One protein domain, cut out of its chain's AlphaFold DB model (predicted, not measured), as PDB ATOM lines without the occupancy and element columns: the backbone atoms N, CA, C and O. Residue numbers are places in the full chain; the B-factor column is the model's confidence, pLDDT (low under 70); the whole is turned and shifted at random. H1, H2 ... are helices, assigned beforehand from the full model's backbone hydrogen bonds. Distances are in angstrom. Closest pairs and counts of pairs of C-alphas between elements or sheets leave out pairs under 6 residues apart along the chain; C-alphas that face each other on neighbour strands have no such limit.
ATOM      1  N   VAL A   2     130.862 202.845 105.236       67.69
ATOM      2  CA  VAL A   2     131.709 201.748 105.779       67.69
ATOM      3  C   VAL A   2     132.303 202.058 107.163       67.69
ATOM      4  O   VAL A   2     132.232 201.233 108.067       67.69
ATOM      5  N   LYS A   3     132.820 203.275 107.373       68.06
ATOM      6  CA  LYS A   3     133.374 203.709 108.670       68.06
ATOM      7  C   LYS A   3     132.335 203.713 109.803       68.06
ATOM      8  O   LYS A   3     132.679 203.409 110.940       68.06
ATOM      9  N   GLU A   4     131.077 204.025 109.491       65.56
ATOM     10  CA  GLU A   4     129.979 204.040 110.467       65.56
ATOM     11  C   GLU A   4     129.595 202.610 110.862       65.56
ATOM     12  O   GLU A   4     129.443 202.307 112.041       65.56
ATOM     13  N   VAL A   5     129.549 201.707 109.875       67.44
ATOM     14  CA  VAL A   5     129.312 200.274 110.081       67.44
ATOM     15  C   VAL A   5     130.409 199.664 110.952       67.44
ATOM     16  O   VAL A   5     130.105 199.000 111.932       67.44
ATOM     17  N   LEU A   6     131.689 199.937 110.688       65.62
ATOM     18  CA  LEU A   6     132.791 199.384 111.490       65.62
ATOM     19  C   LEU A   6     132.854 199.936 112.926       65.62
ATOM     20  O   LEU A   6     133.423 199.286 113.796       65.62
ATOM     21  N   ARG A   7     132.268 201.113 113.190       61.00
ATOM     22  CA  ARG A   7     132.301 201.761 114.513       61.00
ATOM     23  C   ARG A   7     131.080 201.446 115.385       61.00
ATOM     24  O   ARG A   7     131.233 201.335 116.595       61.00
ATOM     25  N   ASN A   8     129.891 201.290 114.794       57.00
ATOM     26  CA  ASN A   8     128.617 201.103 115.516       57.00
ATOM     27  C   ASN A   8     128.066 199.659 115.486       57.00
ATOM     28  O   ASN A   8     126.945 199.411 115.922       57.00
ATOM     29  N   SER A   9     128.828 198.685 114.983       57.34
ATOM     30  CA  SER A   9     128.345 197.326 114.681       57.34
ATOM     31  C   SER A   9     128.379 196.315 115.820       57.34
ATOM     32  O   SER A   9     128.061 195.160 115.557       57.34
ATOM     33  N   GLY A  10     128.698 196.705 117.060       54.56
ATOM     34  CA  GLY A  10     129.040 195.779 118.157       54.56
ATOM     35  C   GLY A  10     128.082 194.597 118.405       54.56
ATOM     36  O   GLY A  10     128.479 193.636 119.056       54.56
ATOM     37  N   LYS A  11     126.847 194.640 117.878       57.25
ATOM     38  CA  LYS A  11     125.928 193.489 117.763       57.25
ATOM     39  C   LYS A  11     125.180 193.367 116.422       57.25
ATOM     40  O   LYS A  11     124.458 192.398 116.228       57.25
ATOM     41  N   ALA A  12     125.292 194.347 115.523       60.50
ATOM     42  CA  ALA A  12     124.498 194.410 114.289       60.50
ATOM     43  C   ALA A  12     125.118 193.613 113.128       60.50
ATOM     44  O   ALA A  12     124.412 193.250 112.192       60.50
ATOM     45  N   PHE A  13     126.424 193.334 113.198       62.72
ATOM     46  CA  PHE A  13     127.154 192.574 112.184       62.72
ATOM     47  C   PHE A  13     128.020 191.523 112.884       62.72
ATOM     48  O   PHE A  13     129.161 191.824 113.244       62.72
ATOM     49  N   PRO A  14     127.479 190.319 113.145       61.56
ATOM     50  CA  PRO A  14     128.286 189.228 113.674       61.56
ATOM     51  C   PRO A  14     129.408 188.893 112.687       61.56
ATOM     52  O   PRO A  14     129.274 189.098 111.473       61.56
ATOM     53  N   LYS A  15     130.523 188.366 113.194       62.12
ATOM     54  CA  LYS A  15     131.548 187.792 112.326       62.12
ATOM     55  C   LYS A  15     130.902 186.699 111.493       62.12
ATOM     56  O   LYS A  15     130.049 185.955 111.981       62.12
ATOM     57  N   VAL A  16     131.319 186.600 110.232       59.12
ATOM     58  CA  VAL A  16     130.849 185.552 109.323       59.12
ATOM     59  C   VAL A  16     131.116 184.200 109.980       59.12
ATOM     60  O   VAL A  16     132.244 183.715 110.028       59.12
ATOM     61  N   THR A  17     130.060 183.618 110.543       49.81
ATOM     62  CA  THR A  17     130.145 182.399 111.331       49.81
ATOM     63  C   THR A  17     129.836 181.228 110.412       49.81
ATOM     64  O   THR A  17     128.726 181.094 109.906       49.81
ATOM     65  N   ARG A  18     130.835 180.356 110.240       49.59
ATOM     66  CA  ARG A  18     130.674 178.964 109.798       49.59
ATOM     67  C   ARG A  18     130.106 178.771 108.381       49.59
ATOM     68  O   ARG A  18     129.210 177.960 108.170       49.59
ATOM     69  N   THR A  19     130.704 179.407 107.374       45.59
ATOM     70  CA  THR A  19     130.771 178.763 106.051       45.59
ATOM     71  C   THR A  19     131.825 177.652 106.113       45.59
ATOM     72  O   THR A  19     132.871 177.811 106.745       45.59
ATOM     73  N   TYR A  20     131.536 176.499 105.502       50.03
ATOM     74  CA  TYR A  20     132.327 175.256 105.585       50.03
ATOM     75  C   TYR A  20     133.843 175.464 105.362       50.03
ATOM     76  O   TYR A  20     134.672 174.795 105.972       50.03
ATOM     77  N   PHE A  21     134.201 176.454 104.540       47.12
ATOM     78  CA  PHE A  21     135.574 176.828 104.210       47.12
ATOM     79  C   PHE A  21     136.329 177.525 105.359       47.12
ATOM     80  O   PHE A  21     137.434 177.116 105.715       47.12
ATOM     81  N   PHE A  22     135.729 178.539 105.995       48.97
ATOM     82  CA  PHE A  22     136.384 179.314 107.059       48.97
ATOM     83  C   PHE A  22     136.457 178.552 108.385       48.97
ATOM     84  O   PHE A  22     137.445 178.681 109.102       48.97
ATOM     85  N   GLY A  23     135.458 177.712 108.681       56.69
ATOM     86  CA  GLY A  23     135.496 176.832 109.854       56.69
ATOM     87  C   GLY A  23     136.603 175.777 109.764       56.69
ATOM     88  O   GLY A  23     137.223 175.458 110.774       56.69
ATOM     89  N   LYS A  24     136.900 175.284 108.552       59.81
ATOM     90  CA  LYS A  24     138.023 174.369 108.324       59.81
ATOM     91  C   LYS A  24     139.364 175.094 108.439       59.81
ATOM     92  O   LYS A  24     140.239 174.608 109.132       59.81
ATOM     93  N   MET A  25     139.525 176.262 107.815       59.28
ATOM     94  CA  MET A  25     140.795 177.011 107.810       59.28
ATOM     95  C   MET A  25     141.188 177.570 109.190       59.28
ATOM     96  O   MET A  25     142.328 177.393 109.620       59.28
ATOM     97  N   PHE A  26     140.249 178.216 109.888       61.53
ATOM     98  CA  PHE A  26     140.518 179.030 111.083       61.53
ATOM     99  C   PHE A  26     139.946 178.447 112.388       61.53
ATOM    100  O   PHE A  26     140.016 179.094 113.430       61.53
ATOM    101  N   ALA A  27     139.390 177.229 112.348       69.31
ATOM    102  CA  ALA A  27     138.891 176.484 113.511       69.31
ATOM    103  C   ALA A  27     138.071 177.356 114.496       69.31
ATOM    104  O   ALA A  27     137.294 178.194 114.040       69.31
ATOM    105  N   ASP A  28     138.209 177.177 115.819       73.88
ATOM    106  CA  ASP A  28     137.659 178.086 116.851       73.88
ATOM    107  C   ASP A  28     138.713 179.099 117.352       73.88
ATOM    108  O   ASP A  28     138.840 179.331 118.566       73.88
ATOM    109  N   GLY A  29     139.494 179.678 116.435       70.81
ATOM    110  CA  GLY A  29     140.485 180.705 116.756       70.81
ATOM    111  C   GLY A  29     139.972 182.148 116.639       70.81
ATOM    112  O   GLY A  29     138.815 182.401 116.305       70.81
ATOM    113  N   LEU A  30     140.848 183.133 116.861       77.56
ATOM    114  CA  LEU A  30     140.525 184.569 116.905       77.56
ATOM    115  C   LEU A  30     139.687 185.092 115.719       77.56
ATOM    116  O   LEU A  30     138.910 186.048 115.861       77.56
ATOM    117  N   ALA A  31     139.862 184.506 114.536       68.69
ATOM    118  CA  ALA A  31     139.147 184.896 113.326       68.69
ATOM    119  C   ALA A  31     137.662 184.492 113.346       68.69
ATOM    120  O   ALA A  31     136.846 185.178 112.736       68.69
ATOM    121  N   THR A  32     137.298 183.435 114.074       66.94
ATOM    122  CA  THR A  32     135.968 182.802 114.037       66.94
ATOM    123  C   THR A  32     135.229 182.864 115.371       66.94
ATOM    124  O   THR A  32     134.006 182.743 115.389       66.94
ATOM    125  N   THR A  33     135.931 183.094 116.485       72.00
ATOM    126  CA  THR A  33     135.319 183.228 117.811       72.00
ATOM    127  C   THR A  33     134.663 184.590 118.014       72.00
ATOM    128  O   THR A  33     135.129 185.628 117.524       72.00
ATOM    129  N   GLU A  34     133.587 184.593 118.800       69.69
ATOM    130  CA  GLU A  34     132.876 185.790 119.253       69.69
ATOM    131  C   GLU A  34     132.851 185.881 120.789       69.69
ATOM    132  O   GLU A  34     133.294 184.972 121.497       69.69
ATOM    133  N   SER A  35     132.303 186.986 121.308       74.56
ATOM    134  CA  SER A  35     132.027 187.186 122.738       74.56
ATOM    135  C   SER A  35     133.291 187.170 123.628       74.56
ATOM    136  O   SER A  35     134.374 187.593 123.213       74.56
ATOM    137  N   ASP A  36     133.161 186.729 124.880       78.00
ATOM    138  CA  ASP A  36     134.201 186.760 125.914       78.00
ATOM    139  C   ASP A  36     135.459 185.982 125.516       78.00
ATOM    140  O   ASP A  36     136.576 186.381 125.862       78.00
ATOM    141  N   LYS A  37     135.293 184.892 124.753       77.88
ATOM    142  CA  LYS A  37     136.405 184.080 124.241       77.88
ATOM    143  C   LYS A  37     137.278 184.891 123.285       77.88
ATOM    144  O   LYS A  37     138.495 184.940 123.465       77.88
ATOM    145  N   TRP A  38     136.655 185.603 122.344       82.62
ATOM    146  CA  TRP A  38     137.371 186.484 121.425       82.62
ATOM    147  C   TRP A  38     138.130 187.585 122.163       82.62
ATOM    148  O   TRP A  38     139.304 187.811 121.883       82.62
ATOM    149  N   THR A  39     137.497 188.247 123.134       82.75
ATOM    150  CA  THR A  39     138.133 189.331 123.903       82.75
ATOM    151  C   THR A  39     139.411 188.849 124.593       82.75
ATOM    152  O   THR A  39     140.430 189.542 124.578       82.75
ATOM    153  N   ARG A  40     139.391 187.633 125.149       81.31
ATOM    154  CA  ARG A  40     140.558 187.002 125.785       81.31
ATOM    155  C   ARG A  40     141.658 186.687 124.774       81.31
ATOM    156  O   ARG A  40     142.797 187.109 124.970       81.31
ATOM    157  N   GLN A  41     141.318 186.013 123.676       82.00
ATOM    158  CA  GLN A  41     142.267 185.667 122.610       82.00
ATOM    159  C   GLN A  41     142.895 186.930 121.993       82.00
ATOM    160  O   GLN A  41     144.110 187.009 121.818       82.00
ATOM    161  N   ARG A  42     142.086 187.973 121.764       85.38
ATOM    162  CA  ARG A  42     142.520 189.281 121.253       85.38
ATOM    163  C   ARG A  42     143.491 189.959 122.211       85.38
ATOM    164  O   ARG A  42     144.479 190.528 121.762       85.38
ATOM    165  N   LYS A  43     143.229 189.894 123.521       87.00
ATOM    166  CA  LYS A  43     144.105 190.465 124.550       87.00
ATOM    167  C   LYS A  43     145.479 189.789 124.555       87.00
ATOM    168  O   LYS A  43     146.484 190.494 124.574       87.00
ATOM    169  N   LEU A  44     145.522 188.456 124.493       85.12
ATOM    170  CA  LEU A  44     146.777 187.693 124.429       85.12
ATOM    171  C   LEU A  44     147.567 188.014 123.154       85.12
ATOM    172  O   LEU A  44     148.759 188.307 123.227       85.12
ATOM    173  N   ALA A  45     146.894 188.028 122.000       83.31
ATOM    174  CA  ALA A  45     147.517 188.375 120.726       83.31
ATOM    175  C   ALA A  45     148.073 189.804 120.736       83.31
ATOM    176  O   ALA A  45     149.237 190.015 120.414       83.31
ATOM    177  N   ASN A  46     147.271 190.783 121.161       85.56
ATOM    178  CA  ASN A  46     147.715 192.171 121.233       85.56
ATOM    179  C   ASN A  46     148.954 192.313 122.121       85.56
ATOM    180  O   ASN A  46     149.861 193.039 121.750       85.56
ATOM    181  N   HIS A  47     149.021 191.605 123.251       84.38
ATOM    182  CA  HIS A  47     150.196 191.640 124.120       84.38
ATOM    183  C   HIS A  47     151.450 191.079 123.429       84.38
ATOM    184  O   HIS A  47     152.503 191.709 123.474       84.38
ATOM    185  N   ALA A  48     151.334 189.935 122.747       82.44
ATOM    186  CA  ALA A  48     152.459 189.325 122.034       82.44
ATOM    187  C   ALA A  48     152.964 190.173 120.855       82.44
ATOM    188  O   ALA A  48     154.163 190.207 120.587       82.44
ATOM    189  N   PHE A  49     152.058 190.857 120.153       81.81
ATOM    190  CA  PHE A  49     152.365 191.603 118.929       81.81
ATOM    191  C   PHE A  49     152.506 193.120 119.135       81.81
ATOM    192  O   PHE A  49     152.547 193.862 118.158       81.81
ATOM    193  N   ASN A  50     152.607 193.602 120.380       80.81
ATOM    194  CA  ASN A  50     152.834 195.027 120.666       80.81
ATOM    195  C   ASN A  50     154.322 195.439 120.607       80.81
ATOM    196  O   ASN A  50     154.640 196.621 120.701       80.81
ATOM    197  N   GLY A  51     155.242 194.472 120.517       73.31
ATOM    198  CA  GLY A  51     156.690 194.707 120.465       73.31
ATOM    199  C   GLY A  51     157.226 194.980 119.054       73.31
ATOM    200  O   GLY A  51     156.537 194.785 118.056       73.31
ATOM    201  N   ASN A  52     158.491 195.402 118.956       77.75
ATOM    202  CA  ASN A  52     159.164 195.568 117.666       77.75
ATOM    203  C   ASN A  52     159.454 194.199 117.020       77.75
ATOM    204  O   ASN A  52     160.366 193.492 117.445       77.75
ATOM    205  N   LEU A  53     158.695 193.846 115.981       80.44
ATOM    206  CA  LEU A  53     158.820 192.568 115.264       80.44
ATOM    207  C   LEU A  53     159.878 192.585 114.152       80.44
ATOM    208  O   LEU A  53     160.205 191.525 113.617       80.44
ATOM    209  N   ILE A  54     160.418 193.756 113.794       79.12
ATOM    210  CA  ILE A  54     161.334 193.905 112.652       79.12
ATOM    211  C   ILE A  54     162.533 192.945 112.735       79.12
ATOM    212  O   ILE A  54     162.770 192.248 111.749       79.12
ATOM    213  N   PRO A  55     163.242 192.796 113.875       80.94
ATOM    214  CA  PRO A  55     164.379 191.875 113.954       80.94
ATOM    215  C   PRO A  55     163.992 190.412 113.698       80.94
ATOM    216  O   PRO A  55     164.705 189.688 113.007       80.94
ATOM    217  N   SER A  56     162.837 189.974 114.210       80.44
ATOM    218  CA  SER A  56     162.339 188.609 114.013       80.44
ATOM    219  C   SER A  56     161.942 188.346 112.561       80.44
ATOM    220  O   SER A  56     162.186 187.257 112.040       80.44
ATOM    221  N   VAL A  57     161.354 189.345 111.897       82.06
ATOM    222  CA  VAL A  57     161.013 189.272 110.471       82.06
ATOM    223  C   VAL A  57     162.285 189.195 109.625       82.06
ATOM    224  O   VAL A  57     162.375 188.317 108.770       82.06
ATOM    225  N   VAL A  58     163.291 190.031 109.903       79.00
ATOM    226  CA  VAL A  58     164.588 190.002 109.202       79.00
ATOM    227  C   VAL A  58     165.256 188.632 109.336       79.00
ATOM    228  O   VAL A  58     165.552 188.007 108.320       79.00
ATOM    229  N   ALA A  59     165.385 188.102 110.555       82.19
ATOM    230  CA  ALA A  59     165.985 186.785 110.788       82.19
ATOM    231  C   ALA A  59     165.225 185.643 110.079       82.19
ATOM    232  O   ALA A  59     165.822 184.673 109.598       82.19
ATOM    233  N   SER A  60     163.895 185.757 109.994       83.44
ATOM    234  CA  SER A  60     163.056 184.789 109.275       83.44
ATOM    235  C   SER A  60     163.317 184.838 107.769       83.44
ATOM    236  O   SER A  60     163.519 183.792 107.153       83.44
ATOM    237  N   VAL A  61     163.379 186.040 107.184       82.31
ATOM    238  CA  VAL A  61     163.690 186.244 105.761       82.31
ATOM    239  C   VAL A  61     165.099 185.752 105.436       82.31
ATOM    240  O   VAL A  61     165.278 185.030 104.459       82.31
ATOM    241  N   GLU A  62     166.094 186.060 106.267       83.50
ATOM    242  CA  GLU A  62     167.460 185.551 106.103       83.50
ATOM    243  C   GLU A  62     167.488 184.020 106.100       83.50
ATOM    244  O   GLU A  62     168.070 183.409 105.203       83.50
ATOM    245  N   SER A  63     166.794 183.385 107.047       83.75
ATOM    246  CA  SER A  63     166.684 181.924 107.113       83.75
ATOM    247  C   SER A  63     166.014 181.332 105.869       83.75
ATOM    248  O   SER A  63     166.441 180.287 105.376       83.75
ATOM    249  N   MET A  64     164.976 181.989 105.341       79.50
ATOM    250  CA  MET A  64     164.324 181.586 104.090       79.50
ATOM    251  C   MET A  64     165.270 181.718 102.895       79.50
ATOM    252  O   MET A  64     165.386 180.776 102.115       79.50
ATOM    253  N   LEU A  65     165.998 182.832 102.783       80.50
ATOM    254  CA  LEU A  65     166.969 183.064 101.713       80.50
ATOM    255  C   LEU A  65     168.098 182.029 101.733       80.50
ATOM    256  O   LEU A  65     168.498 181.544 100.676       80.50
ATOM    257  N   GLN A  66     168.596 181.655 102.916       82.44
ATOM    258  CA  GLN A  66     169.606 180.600 103.037       82.44
ATOM    259  C   GLN A  66     169.072 179.240 102.579       82.44
ATOM    260  O   GLN A  66     169.776 178.516 101.880       82.44
ATOM    261  N   LYS A  67     167.817 178.906 102.911       80.12
ATOM    262  CA  LYS A  67     167.173 177.671 102.437       80.12
ATOM    263  C   LYS A  67     166.965 177.683 100.923       80.12
ATOM    264  O   LYS A  67     167.276 176.696 100.268       80.12
ATOM    265  N   TRP A  68     166.497 178.797 100.360       74.38
ATOM    266  CA  TRP A  68     166.280 178.939  98.915       74.38
ATOM    267  C   TRP A  68     167.560 178.820  98.093       74.38
ATOM    268  O   TRP A  68     167.518 178.246  97.013       74.38
ATOM    269  N   LYS A  69     168.711 179.270  98.609       73.56
ATOM    270  CA  LYS A  69     170.009 179.054  97.945       73.56
ATOM    271  C   LYS A  69     170.363 177.571  97.755       73.56
ATOM    272  O   LYS A  69     171.205 177.271  96.918       73.56
ATOM    273  N   GLY A  70     169.754 176.668  98.528       68.88
ATOM    274  CA  GLY A  70     169.978 175.223  98.458       68.88
ATOM    275  C   GLY A  70     168.855 174.418  97.793       68.88
ATOM    276  O   GLY A  70     168.955 173.195  97.771       68.88
ATOM    277  N   LEU A  71     167.791 175.056  97.288       64.81
ATOM    278  CA  LEU A  71     166.616 174.371  96.735       64.81
ATOM    279  C   LEU A  71     166.521 174.555  95.212       64.81
ATOM    280  O   LEU A  71     166.494 175.677  94.716       64.81
ATOM    281  N   ASN A  72     166.383 173.446  94.478       57.81
ATOM    282  CA  ASN A  72     166.209 173.406  93.018       57.81
ATOM    283  C   ASN A  72     164.722 173.422  92.599       57.81
ATOM    284  O   ASN A  72     164.292 172.603  91.792       57.81
ATOM    285  N   GLY A  73     163.929 174.352  93.138       56.91
ATOM    286  CA  GLY A  73     162.556 174.585  92.665       56.91
ATOM    287  C   GLY A  73     161.500 173.556  93.094       56.91
ATOM    288  O   GLY A  73     160.473 173.454  92.431       56.91
ATOM    289  N   GLU A  74     161.713 172.812  94.182       57.97
ATOM    290  CA  GLU A  74     160.661 171.954  94.746       57.97
ATOM    291  C   GLU A  74     159.657 172.766  95.582       57.97
ATOM    292  O   GLU A  74     160.040 173.592  96.417       57.97
ATOM    293  N   GLU A  75     158.364 172.522  95.359       55.19
ATOM    294  CA  GLU A  75     157.278 173.106  96.147       55.19
ATOM    295  C   GLU A  75     157.201 172.456  97.535       55.19
ATOM    296  O   GLU A  75     157.266 171.237  97.682       55.19
ATOM    297  N   MET A  76     157.035 173.279  98.573       54.84
ATOM    298  CA  MET A  76     156.868 172.810  99.948       54.84
ATOM    299  C   MET A  76     155.408 172.973 100.371       54.84
ATOM    300  O   MET A  76     154.976 174.072 100.720       54.84
ATOM    301  N   GLU A  77     154.655 171.875 100.371       54.66
ATOM    302  CA  GLU A  77     153.282 171.844 100.873       54.66
ATOM    303  C   GLU A  77     153.284 171.506 102.374       54.66
ATOM    304  O   GLU A  77     153.731 170.438 102.797       54.66
ATOM    305  N   VAL A  78     152.808 172.431 103.211       56.41
ATOM    306  CA  VAL A  78     152.613 172.182 104.647       56.41
ATOM    307  C   VAL A  78     151.133 171.902 104.884       56.41
ATOM    308  O   VAL A  78     150.296 172.799 104.796       56.41
ATOM    309  N   LEU A  79     150.808 170.644 105.179       56.56
ATOM    310  CA  LEU A  79     149.433 170.181 105.371       56.56
ATOM    311  C   LEU A  79     148.897 170.498 106.780       56.56
ATOM    312  O   LEU A  79     149.628 170.602 107.763       56.56
ATOM    313  N   GLU A  80     147.572 170.574 106.893       56.28
ATOM    314  CA  GLU A  80     146.809 170.786 108.135       56.28
ATOM    315  C   GLU A  80     147.200 169.824 109.277       56.28
ATOM    316  O   GLU A  80     147.327 170.239 110.432       56.28
ATOM    317  N   ILE A  81     147.448 168.550 108.946       61.38
ATOM    318  CA  ILE A  81     147.887 167.513 109.897       61.38
ATOM    319  C   ILE A  81     149.256 167.883 110.491       61.38
ATOM    320  O   ILE A  81     149.489 167.725 111.691       61.38
ATOM    321  N   THR A  82     150.135 168.470 109.676       76.06
ATOM    322  CA  THR A  82     151.478 168.884 110.080       76.06
ATOM    323  C   THR A  82     151.435 169.970 111.149       76.06
ATOM    324  O   THR A  82     152.236 169.921 112.083       76.06
ATOM    325  N   ILE A  83     150.505 170.927 111.071       80.94
ATOM    326  CA  ILE A  83     150.420 172.028 112.045       80.94
ATOM    327  C   ILE A  83     150.028 171.501 113.424       80.94
ATOM    328  O   ILE A  83     150.705 171.802 114.404       80.94
ATOM    329  N   HIS A  84     148.962 170.701 113.506       83.00
ATOM    330  CA  HIS A  84     148.476 170.170 114.781       83.00
ATOM    331  C   HIS A  84     149.570 169.385 115.522       83.00
ATOM    332  O   HIS A  84     149.835 169.637 116.704       83.00
ATOM    333  N   ASP A  85     150.256 168.483 114.819       87.06
ATOM    334  CA  ASP A  85     151.301 167.649 115.415       87.06
ATOM    335  C   ASP A  85     152.557 168.457 115.753       87.06
ATOM    336  O   ASP A  85     153.176 168.246 116.802       87.06
ATOM    337  N   THR A  86     152.904 169.441 114.919       88.75
ATOM    338  CA  THR A  86     154.027 170.350 115.177       88.75
ATOM    339  C   THR A  86     153.776 171.192 116.421       88.75
ATOM    340  O   THR A  86     154.646 171.264 117.289       88.75
ATOM    341  N   VAL A  87     152.583 171.780 116.560       89.88
ATOM    342  CA  VAL A  87     152.217 172.584 117.736       89.88
ATOM    343  C   VAL A  87     152.293 171.730 118.998       89.88
ATOM    344  O   VAL A  87     152.975 172.117 119.946       89.88
ATOM    345  N   LYS A  88     151.705 170.526 118.998       90.06
ATOM    346  CA  LYS A  88     151.802 169.604 120.145       90.06
ATOM    347  C   LYS A  88     153.243 169.241 120.488       90.06
ATOM    348  O   LYS A  88     153.610 169.214 121.662       90.06
ATOM    349  N   LYS A  89     154.079 168.988 119.479       92.31
ATOM    350  CA  LYS A  89     155.499 168.673 119.676       92.31
ATOM    351  C   LYS A  89     156.256 169.843 120.310       92.31
ATOM    352  O   LYS A  89     157.081 169.608 121.191       92.31
ATOM    353  N   ILE A  90     155.985 171.079 119.885       93.00
ATOM    354  CA  ILE A  90     156.608 172.284 120.454       93.00
ATOM    355  C   ILE A  90     156.143 172.501 121.897       93.00
ATOM    356  O   ILE A  90     156.989 172.744 122.757       93.00
ATOM    357  N   VAL A  91     154.839 172.374 122.164       93.25
ATOM    358  CA  VAL A  91     154.256 172.498 123.511       93.25
ATOM    359  C   VAL A  91     154.919 171.510 124.464       93.25
ATOM    360  O   VAL A  91     155.522 171.939 125.443       93.25
ATOM    361  N   ARG A  92     154.932 170.216 124.120       93.06
ATOM    362  CA  ARG A  92     155.562 169.177 124.947       93.06
ATOM    363  C   ARG A  92     157.039 169.476 125.215       93.06
ATOM    364  O   ARG A  92     157.491 169.384 126.345       93.06
ATOM    365  N   LYS A  93     157.787 169.896 124.190       94.25
ATOM    366  CA  LYS A  93     159.209 170.241 124.341       94.25
ATOM    367  C   LYS A  93     159.427 171.428 125.288       94.25
ATOM    368  O   LYS A  93     160.427 171.471 125.996       94.25
ATOM    369  N   ARG A  94     158.534 172.424 125.283       94.00
ATOM    370  CA  ARG A  94     158.600 173.560 126.218       94.00
ATOM    371  C   ARG A  94     158.201 173.149 127.635       94.00
ATOM    372  O   ARG A  94     158.824 173.620 128.577       94.00
ATOM    373  N   GLU A  95     157.226 172.257 127.782       93.31
ATOM    374  CA  GLU A  95     156.856 171.674 129.077       93.31
ATOM    375  C   GLU A  95     158.014 170.889 129.691       93.31
ATOM    376  O   GLU A  95     158.361 171.127 130.844       93.31
ATOM    377  N   GLU A  96     158.667 170.030 128.905       94.12
ATOM    378  CA  GLU A  96     159.850 169.275 129.327       94.12
ATOM    379  C   GLU A  96     160.940 170.205 129.871       94.12
ATOM    380  O   GLU A  96     161.425 169.980 130.972       94.12
ATOM    381  N   LYS A  97     161.253 171.297 129.160       93.19
ATOM    382  CA  LYS A  97     162.256 172.281 129.601       93.19
ATOM    383  C   LYS A  97     161.927 172.954 130.931       93.19
ATOM    384  O   LYS A  97     162.835 173.269 131.692       93.19
ATOM    385  N   VAL A  98     160.649 173.211 131.200       92.06
ATOM    386  CA  VAL A  98     160.230 173.801 132.478       92.06
ATOM    387  C   VAL A  98     160.296 172.761 133.596       92.06
ATOM    388  O   VAL A  98     160.788 173.056 134.680       92.06
ATOM    389  N   VAL A  99     159.880 171.521 133.325       91.56
ATOM    390  CA  VAL A  99     159.937 170.417 134.297       91.56
ATOM    391  C   VAL A  99     161.377 170.041 134.657       91.56
ATOM    392  O   VAL A  99     161.654 169.752 135.819       91.56
ATOM    393  N   THR A 100     162.306 170.063 133.697       93.12
ATOM    394  CA  THR A 100     163.733 169.784 133.940       93.12
ATOM    395  C   THR A 100     164.488 170.961 134.561       93.12
ATOM    396  O   THR A 100     165.647 170.799 134.939       93.12
ATOM    397  N   GLY A 101     163.858 172.135 134.687       90.12
ATOM    398  CA  GLY A 101     164.486 173.352 135.206       90.12
ATOM    399  C   GLY A 101     165.413 174.064 134.213       90.12
ATOM    400  O   GLY A 101     166.103 175.003 134.597       90.12
ATOM    401  N   GLU A 102     165.431 173.660 132.938       90.75
ATOM    402  CA  GLU A 102     166.170 174.351 131.868       90.75
ATOM    403  C   GLU A 102     165.557 175.713 131.501       90.75
ATOM    404  O   GLU A 102     166.223 176.556 130.897       90.75
ATOM    405  N   ALA A 103     164.279 175.924 131.820       89.62
ATOM    406  CA  ALA A 103     163.572 177.181 131.617       89.62
ATOM    407  C   ALA A 103     162.668 177.499 132.813       89.62
ATOM    408  O   ALA A 103     161.964 176.630 133.317       89.62
ATOM    409  N   GLU A 104     162.629 178.764 133.231       88.56
ATOM    410  CA  GLU A 104     161.780 179.204 134.350       88.56
ATOM    411  C   GLU A 104     160.296 179.342 133.966       88.56
ATOM    412  O   GLU A 104     159.420 179.312 134.826       88.56
ATOM    413  N   ASN A 105     159.993 179.532 132.678       90.19
ATOM    414  CA  ASN A 105     158.634 179.719 132.163       90.19
ATOM    415  C   ASN A 105     158.518 179.280 130.691       90.19
ATOM    416  O   ASN A 105     159.511 178.964 130.035       90.19
ATOM    417  N   PHE A 106     157.297 179.289 130.146       91.25
ATOM    418  CA  PHE A 106     157.016 178.865 128.765       91.25
ATOM    419  C   PHE A 106     157.402 179.888 127.678       91.25
ATOM    420  O   PHE A 106     157.191 179.628 126.487       91.25
ATOM    421  N   GLY A 107     157.976 181.028 128.066       87.50
ATOM    422  CA  GLY A 107     158.327 182.152 127.204       87.50
ATOM    423  C   GLY A 107     157.318 183.302 127.266       87.50
ATOM    424  O   GLY A 107     156.184 183.156 127.724       87.50
ATOM    425  N   SER A 108     157.742 184.464 126.769       87.25
ATOM    426  CA  SER A 108     156.921 185.678 126.639       87.25
ATOM    427  C   SER A 108     156.333 185.872 125.235       87.25
ATOM    428  O   SER A 108     155.582 186.821 125.009       87.25
ATOM    429  N   ASP A 109     156.668 184.985 124.294       88.69
ATOM    430  CA  ASP A 109     156.101 184.975 122.945       88.69
ATOM    431  C   ASP A 109     154.628 184.532 122.938       88.69
ATOM    432  O   ASP A 109     154.092 184.060 123.941       88.69
ATOM    433  N   TYR A 110     153.957 184.676 121.792       89.00
ATOM    434  CA  TYR A 110     152.535 184.354 121.665       89.00
ATOM    435  C   TYR A 110     152.194 182.922 122.119       89.00
ATOM    436  O   TYR A 110     151.217 182.729 122.842       89.00
ATOM    437  N   LEU A 111     153.021 181.930 121.764       91.62
ATOM    438  CA  LEU A 111     152.818 180.548 122.199       91.62
ATOM    439  C   LEU A 111     153.054 180.400 123.707       91.62
ATOM    440  O   LEU A 111     152.293 179.702 124.366       91.62
ATOM    441  N   GLY A 112     154.051 181.083 124.267       91.62
ATOM    442  CA  GLY A 112     154.295 181.128 125.708       91.62
ATOM    443  C   GLY A 112     153.109 181.704 126.483       91.62
ATOM    444  O   GLY A 112     152.678 181.122 127.476       91.62
ATOM    445  N   LEU A 113     152.493 182.780 125.979       91.62
ATOM    446  CA  LEU A 113     151.271 183.349 126.556       91.62
ATOM    447  C   LEU A 113     150.077 182.384 126.468       91.62
ATOM    448  O   LEU A 113     149.332 182.253 127.438       91.62
ATOM    449  N   LEU A 114     149.906 181.683 125.339       91.56
ATOM    450  CA  LEU A 114     148.880 180.643 125.194       91.56
ATOM    451  C   LEU A 114     149.124 179.462 126.143       91.56
ATOM    452  O   LEU A 114     148.175 178.957 126.735       91.56
ATOM    453  N   MET A 115     150.377 179.039 126.318       92.88
ATOM    454  CA  MET A 115     150.754 177.962 127.237       92.88
ATOM    455  C   MET A 115     150.525 178.351 128.701       92.88
ATOM    456  O   MET A 115     150.001 177.544 129.463       92.88
ATOM    457  N   ASN A 116     150.832 179.593 129.085       91.50
ATOM    458  CA  ASN A 116     150.503 180.111 130.416       91.50
ATOM    459  C   ASN A 116     148.987 180.080 130.665       91.50
ATOM    460  O   ASN A 116     148.547 179.639 131.721       91.50
ATOM    461  N   ALA A 117     148.181 180.482 129.675       90.06
ATOM    462  CA  ALA A 117     146.723 180.412 129.767       90.06
ATOM    463  C   ALA A 117     146.187 178.966 129.726       90.06
ATOM    464  O   ALA A 117     145.150 178.674 130.310       90.06
ATOM    465  N   TYR A 118     146.870 178.036 129.060       90.06
ATOM    466  CA  TYR A 118     146.535 176.606 129.067       90.06
ATOM    467  C   TYR A 118     146.786 175.955 130.439       90.06
ATOM    468  O   TYR A 118     146.001 175.114 130.876       90.06
ATOM    469  N   HIS A 119     147.825 176.401 131.148       89.62
ATOM    470  CA  HIS A 119     148.191 175.943 132.494       89.62
ATOM    471  C   HIS A 119     147.609 176.807 133.629       89.62
ATOM    472  O   HIS A 119     148.024 176.673 134.779       89.62
ATOM    473  N   ASP A 120     146.638 177.679 133.338       89.12
ATOM    474  CA  ASP A 120     146.023 178.547 134.348       89.12
ATOM    475  C   ASP A 120     145.241 177.729 135.397       89.12
ATOM    476  O   ASP A 120     144.520 176.774 135.083       89.12
ATOM    477  N   SER A 121     145.384 178.119 136.662       85.50
ATOM    478  CA  SER A 121     144.703 177.489 137.798       85.50
ATOM    479  C   SER A 121     143.209 177.834 137.864       85.50
ATOM    480  O   SER A 121     142.408 177.019 138.334       85.50
ATOM    481  N   ASP A 122     142.803 179.000 137.351       87.88
ATOM    482  CA  ASP A 122     141.402 179.394 137.245       87.88
ATOM    483  C   ASP A 122     140.766 178.743 136.011       87.88
ATOM    484  O   ASP A 122     141.058 179.086 134.862       87.88
ATOM    485  N   LYS A 123     139.806 177.839 136.243       81.56
ATOM    486  CA  LYS A 123     139.044 177.167 135.177       81.56
ATOM    487  C   LYS A 123     138.373 178.138 134.205       81.56
ATOM    488  O   LYS A 123     138.122 177.748 133.070       81.56
ATOM    489  N   LYS A 124     138.057 179.369 134.624       78.38
ATOM    490  CA  LYS A 124     137.482 180.385 133.734       78.38
ATOM    491  C   LYS A 124     138.501 180.934 132.741       78.38
ATOM    492  O   LYS A 124     138.093 181.383 131.675       78.38
ATOM    493  N   ASN A 125     139.787 180.937 133.088       76.31
ATOM    494  CA  ASN A 125     140.877 181.463 132.260       76.31
ATOM    495  C   ASN A 125     141.634 180.367 131.514       76.31
ATOM    496  O   ASN A 125     142.283 180.662 130.511       76.31
ATOM    497  N   ARG A 126     141.482 179.118 131.960       86.69
ATOM    498  CA  ARG A 126     142.160 177.963 131.393       86.69
ATOM    499  C   ARG A 126     141.708 177.654 129.966       86.69
ATOM    500  O   ARG A 126     140.550 177.299 129.739       86.69
ATOM    501  N   LEU A 127     142.634 177.735 129.013       87.75
ATOM    502  CA  LEU A 127     142.412 177.284 127.635       87.75
ATOM    503  C   LEU A 127     142.422 175.753 127.552       87.75
ATOM    504  O   LEU A 127     143.069 175.081 128.352       87.75
ATOM    505  N   SER A 128     141.727 175.180 126.567       89.00
ATOM    506  CA  SER A 128     141.904 173.767 126.221       89.00
ATOM    507  C   SER A 128     143.066 173.582 125.241       89.00
ATOM    508  O   SER A 128     143.450 174.509 124.527       89.00
ATOM    509  N   ILE A 129     143.597 172.358 125.139       87.69
ATOM    510  CA  ILE A 129     144.613 172.036 124.123       87.69
ATOM    511  C   ILE A 129     144.083 172.272 122.702       87.69
ATOM    512  O   ILE A 129     144.836 172.676 121.821       87.69
ATOM    513  N   LYS A 130     142.774 172.066 122.489       87.19
ATOM    514  CA  LYS A 130     142.105 172.379 121.223       87.19
ATOM    515  C   LYS A 130     142.159 173.881 120.947       87.19
ATOM    516  O   LYS A 130     142.557 174.258 119.858       87.19
ATOM    517  N   ASP A 131     141.834 174.724 121.930       87.69
ATOM    518  CA  ASP A 131     141.885 176.184 121.759       87.69
ATOM    519  C   ASP A 131     143.304 176.675 121.458       87.69
ATOM    520  O   ASP A 131     143.482 177.532 120.600       87.69
ATOM    521  N   LEU A 132     144.318 176.109 122.121       89.81
ATOM    522  CA  LEU A 132     145.719 176.438 121.858       89.81
ATOM    523  C   LEU A 132     146.117 176.095 120.414       89.81
ATOM    524  O   LEU A 132     146.721 176.920 119.730       89.81
ATOM    525  N   VAL A 133     145.763 174.899 119.935       88.38
ATOM    526  CA  VAL A 133     146.077 174.476 118.561       88.38
ATOM    527  C   VAL A 133     145.280 175.279 117.528       88.38
ATOM    528  O   VAL A 133     145.855 175.700 116.524       88.38
ATOM    529  N   ASP A 134     143.995 175.535 117.780       86.38
ATOM    530  CA  ASP A 134     143.114 176.313 116.902       86.38
ATOM    531  C   ASP A 134     143.602 177.767 116.758       86.38
ATOM    532  O   ASP A 134     143.601 178.321 115.654       86.38
ATOM    533  N   GLU A 135     144.099 178.375 117.843       86.94
ATOM    534  CA  GLU A 135     144.738 179.696 117.806       86.94
ATOM    535  C   GLU A 135     146.022 179.692 116.970       86.94
ATOM    536  O   GLU A 135     146.165 180.502 116.051       86.94
ATOM    537  N   CYS A 136     146.944 178.755 117.222       88.06
ATOM    538  CA  CYS A 136     148.177 178.648 116.438       88.06
ATOM    539  C   CYS A 136     147.893 178.442 114.945       88.06
ATOM    540  O   CYS A 136     148.525 179.071 114.094       88.06
ATOM    541  N   ARG A 137     146.910 177.597 114.626       84.69
ATOM    542  CA  ARG A 137     146.461 177.342 113.260       84.69
ATOM    543  C   ARG A 137     145.923 178.606 112.592       84.69
ATOM    544  O   ARG A 137     146.282 178.896 111.453       84.69
ATOM    545  N   THR A 138     145.093 179.363 113.303       83.38
ATOM    546  CA  THR A 138     144.492 180.601 112.796       83.38
ATOM    547  C   THR A 138     145.550 181.618 112.402       83.38
ATOM    548  O   THR A 138     145.499 182.157 111.298       83.38
ATOM    549  N   PHE A 139     146.526 181.858 113.280       82.50
ATOM    550  CA  PHE A 139     147.605 182.807 113.005       82.50
ATOM    551  C   PHE A 139     148.498 182.361 111.852       82.50
ATOM    552  O   PHE A 139     148.878 183.192 111.027       82.50
ATOM    553  N   TYR A 140     148.793 181.064 111.767       82.75
ATOM    554  CA  TYR A 140     149.579 180.507 110.674       82.75
ATOM    555  C   TYR A 140     148.907 180.744 109.315       82.75
ATOM    556  O   TYR A 140     149.495 181.389 108.452       82.75
ATOM    557  N   PHE A 141     147.651 180.313 109.143       79.50
ATOM    558  CA  PHE A 141     146.952 180.461 107.862       79.50
ATOM    559  C   PHE A 141     146.648 181.921 107.515       79.50
ATOM    560  O   PHE A 141     146.835 182.330 106.370       79.50
ATOM    561  N   ALA A 142     146.227 182.732 108.494       80.12
ATOM    562  CA  ALA A 142     145.944 184.147 108.259       80.12
ATOM    563  C   ALA A 142     147.198 184.907 107.806       80.12
ATOM    564  O   ALA A 142     147.121 185.741 106.902       80.12
ATOM    565  N   GLY A 143     148.345 184.617 108.428       79.94
ATOM    566  CA  GLY A 143     149.618 185.249 108.099       79.94
ATOM    567  C   GLY A 143     150.210 184.749 106.784       79.94
ATOM    568  O   GLY A 143     150.711 185.553 106.003       79.94
ATOM    569  N   GLN A 144     150.135 183.445 106.520       80.38
ATOM    570  CA  GLN A 144     150.793 182.838 105.367       80.38
ATOM    571  C   GLN A 144     150.128 183.211 104.045       80.38
ATOM    572  O   GLN A 144     150.801 183.733 103.162       80.38
ATOM    573  N   GLU A 145     148.818 182.997 103.911       76.88
ATOM    574  CA  GLU A 145     148.123 183.209 102.635       76.88
ATOM    575  C   GLU A 145     148.173 184.679 102.198       76.88
ATOM    576  O   GLU A 145     148.460 184.996 101.041       76.88
TER     577      GLU A 145
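Overview. This is residues 2 to 145 of the 212 residues of an uncharacterized protein of Hibiscus syriacus (UniProt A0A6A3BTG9). A loose cluster of mostly crossed helices gathers round H7, with H2, H5 and H6 packed on it, and the last residues of H3, 44 to 48, meet H6 near its first residue, Tyr 110, to make a corner. From this cluster a wide arm, residues 50 to 79 with H4 in it, sticks out between H3 and H5, and H1 lies far from the cluster at the end of a long link. The printed part has 144 residues with seven named helices, H1 to H7 in order along the chain, and no named strand; the class is all helix. The whole is only just loose, close to compact, with a radius of gyration of the C-alphas of 17.7 A and spans of 51, 42 and 31 A.

Along the chain. The longest helix is H5, residues 80 to 99, 29.3 A from its first C-alpha at (146.809, 170.786, 108.135) to its last at (159.937, 170.417, 134.297). After it come H6, residues 110 to 118, and H7, residues 129 to 145, 24.5 A long, with C-alpha 145 at (148.123, 183.209, 102.635). Before it come H4, residues 54 to 68, 20.9 A; H3, residues 35 to 48, 20.6 A; H2, residues 20 to 26; and H1, residues 2 to 8, with C-alpha 2 at (131.709, 201.748, 105.779).

Arrangement. H5 touches the hub, H7, with residues 83 to 88 alone; the closest C-alphas, of His 84 and Val 133, are 6.2 A apart, and the helices run opposite ways at a steep tilt of 56 degrees. H6 and H7 form a helical hairpin: they touch, closest at the C-alphas of Leu 114 and Leu 132, 6.2 A apart, at a shallow tilt of 19 degrees, opposite ways. H2 touches H7, about perpendicular at 83 degrees, with the C-alphas of Phe 26 and Thr 138 closest at 4.6 A. H3 touches H6 with residues 44 to 48 alone, closest at the C-alphas of Ala 48 and Tyr 110, 5.0 A apart, at a steep tilt of 45 degrees, opposite ways. H3 and H7 are near each other. H1 and H4 touch no helix. Every O i to N i+4 pair is within hydrogen-bond range in H1, H2, H3, H4, H6 and H7; in H5, 15 of 16 are.

Size, cuts and confidence. The two C-alphas farthest apart, of Glu 4 and Thr 100, are 53.5 A apart. The printed part has no cut. The links H1 to H2 and H4 to H5 are long, with 11 residues each. Residues 6 to 12, of which 6 to 8 belong to H1, stand free. The mean pLDDT of the printed part is 77.6; residues 2 to 27, 31 to 32, 34 and 70 to 81 are under 70.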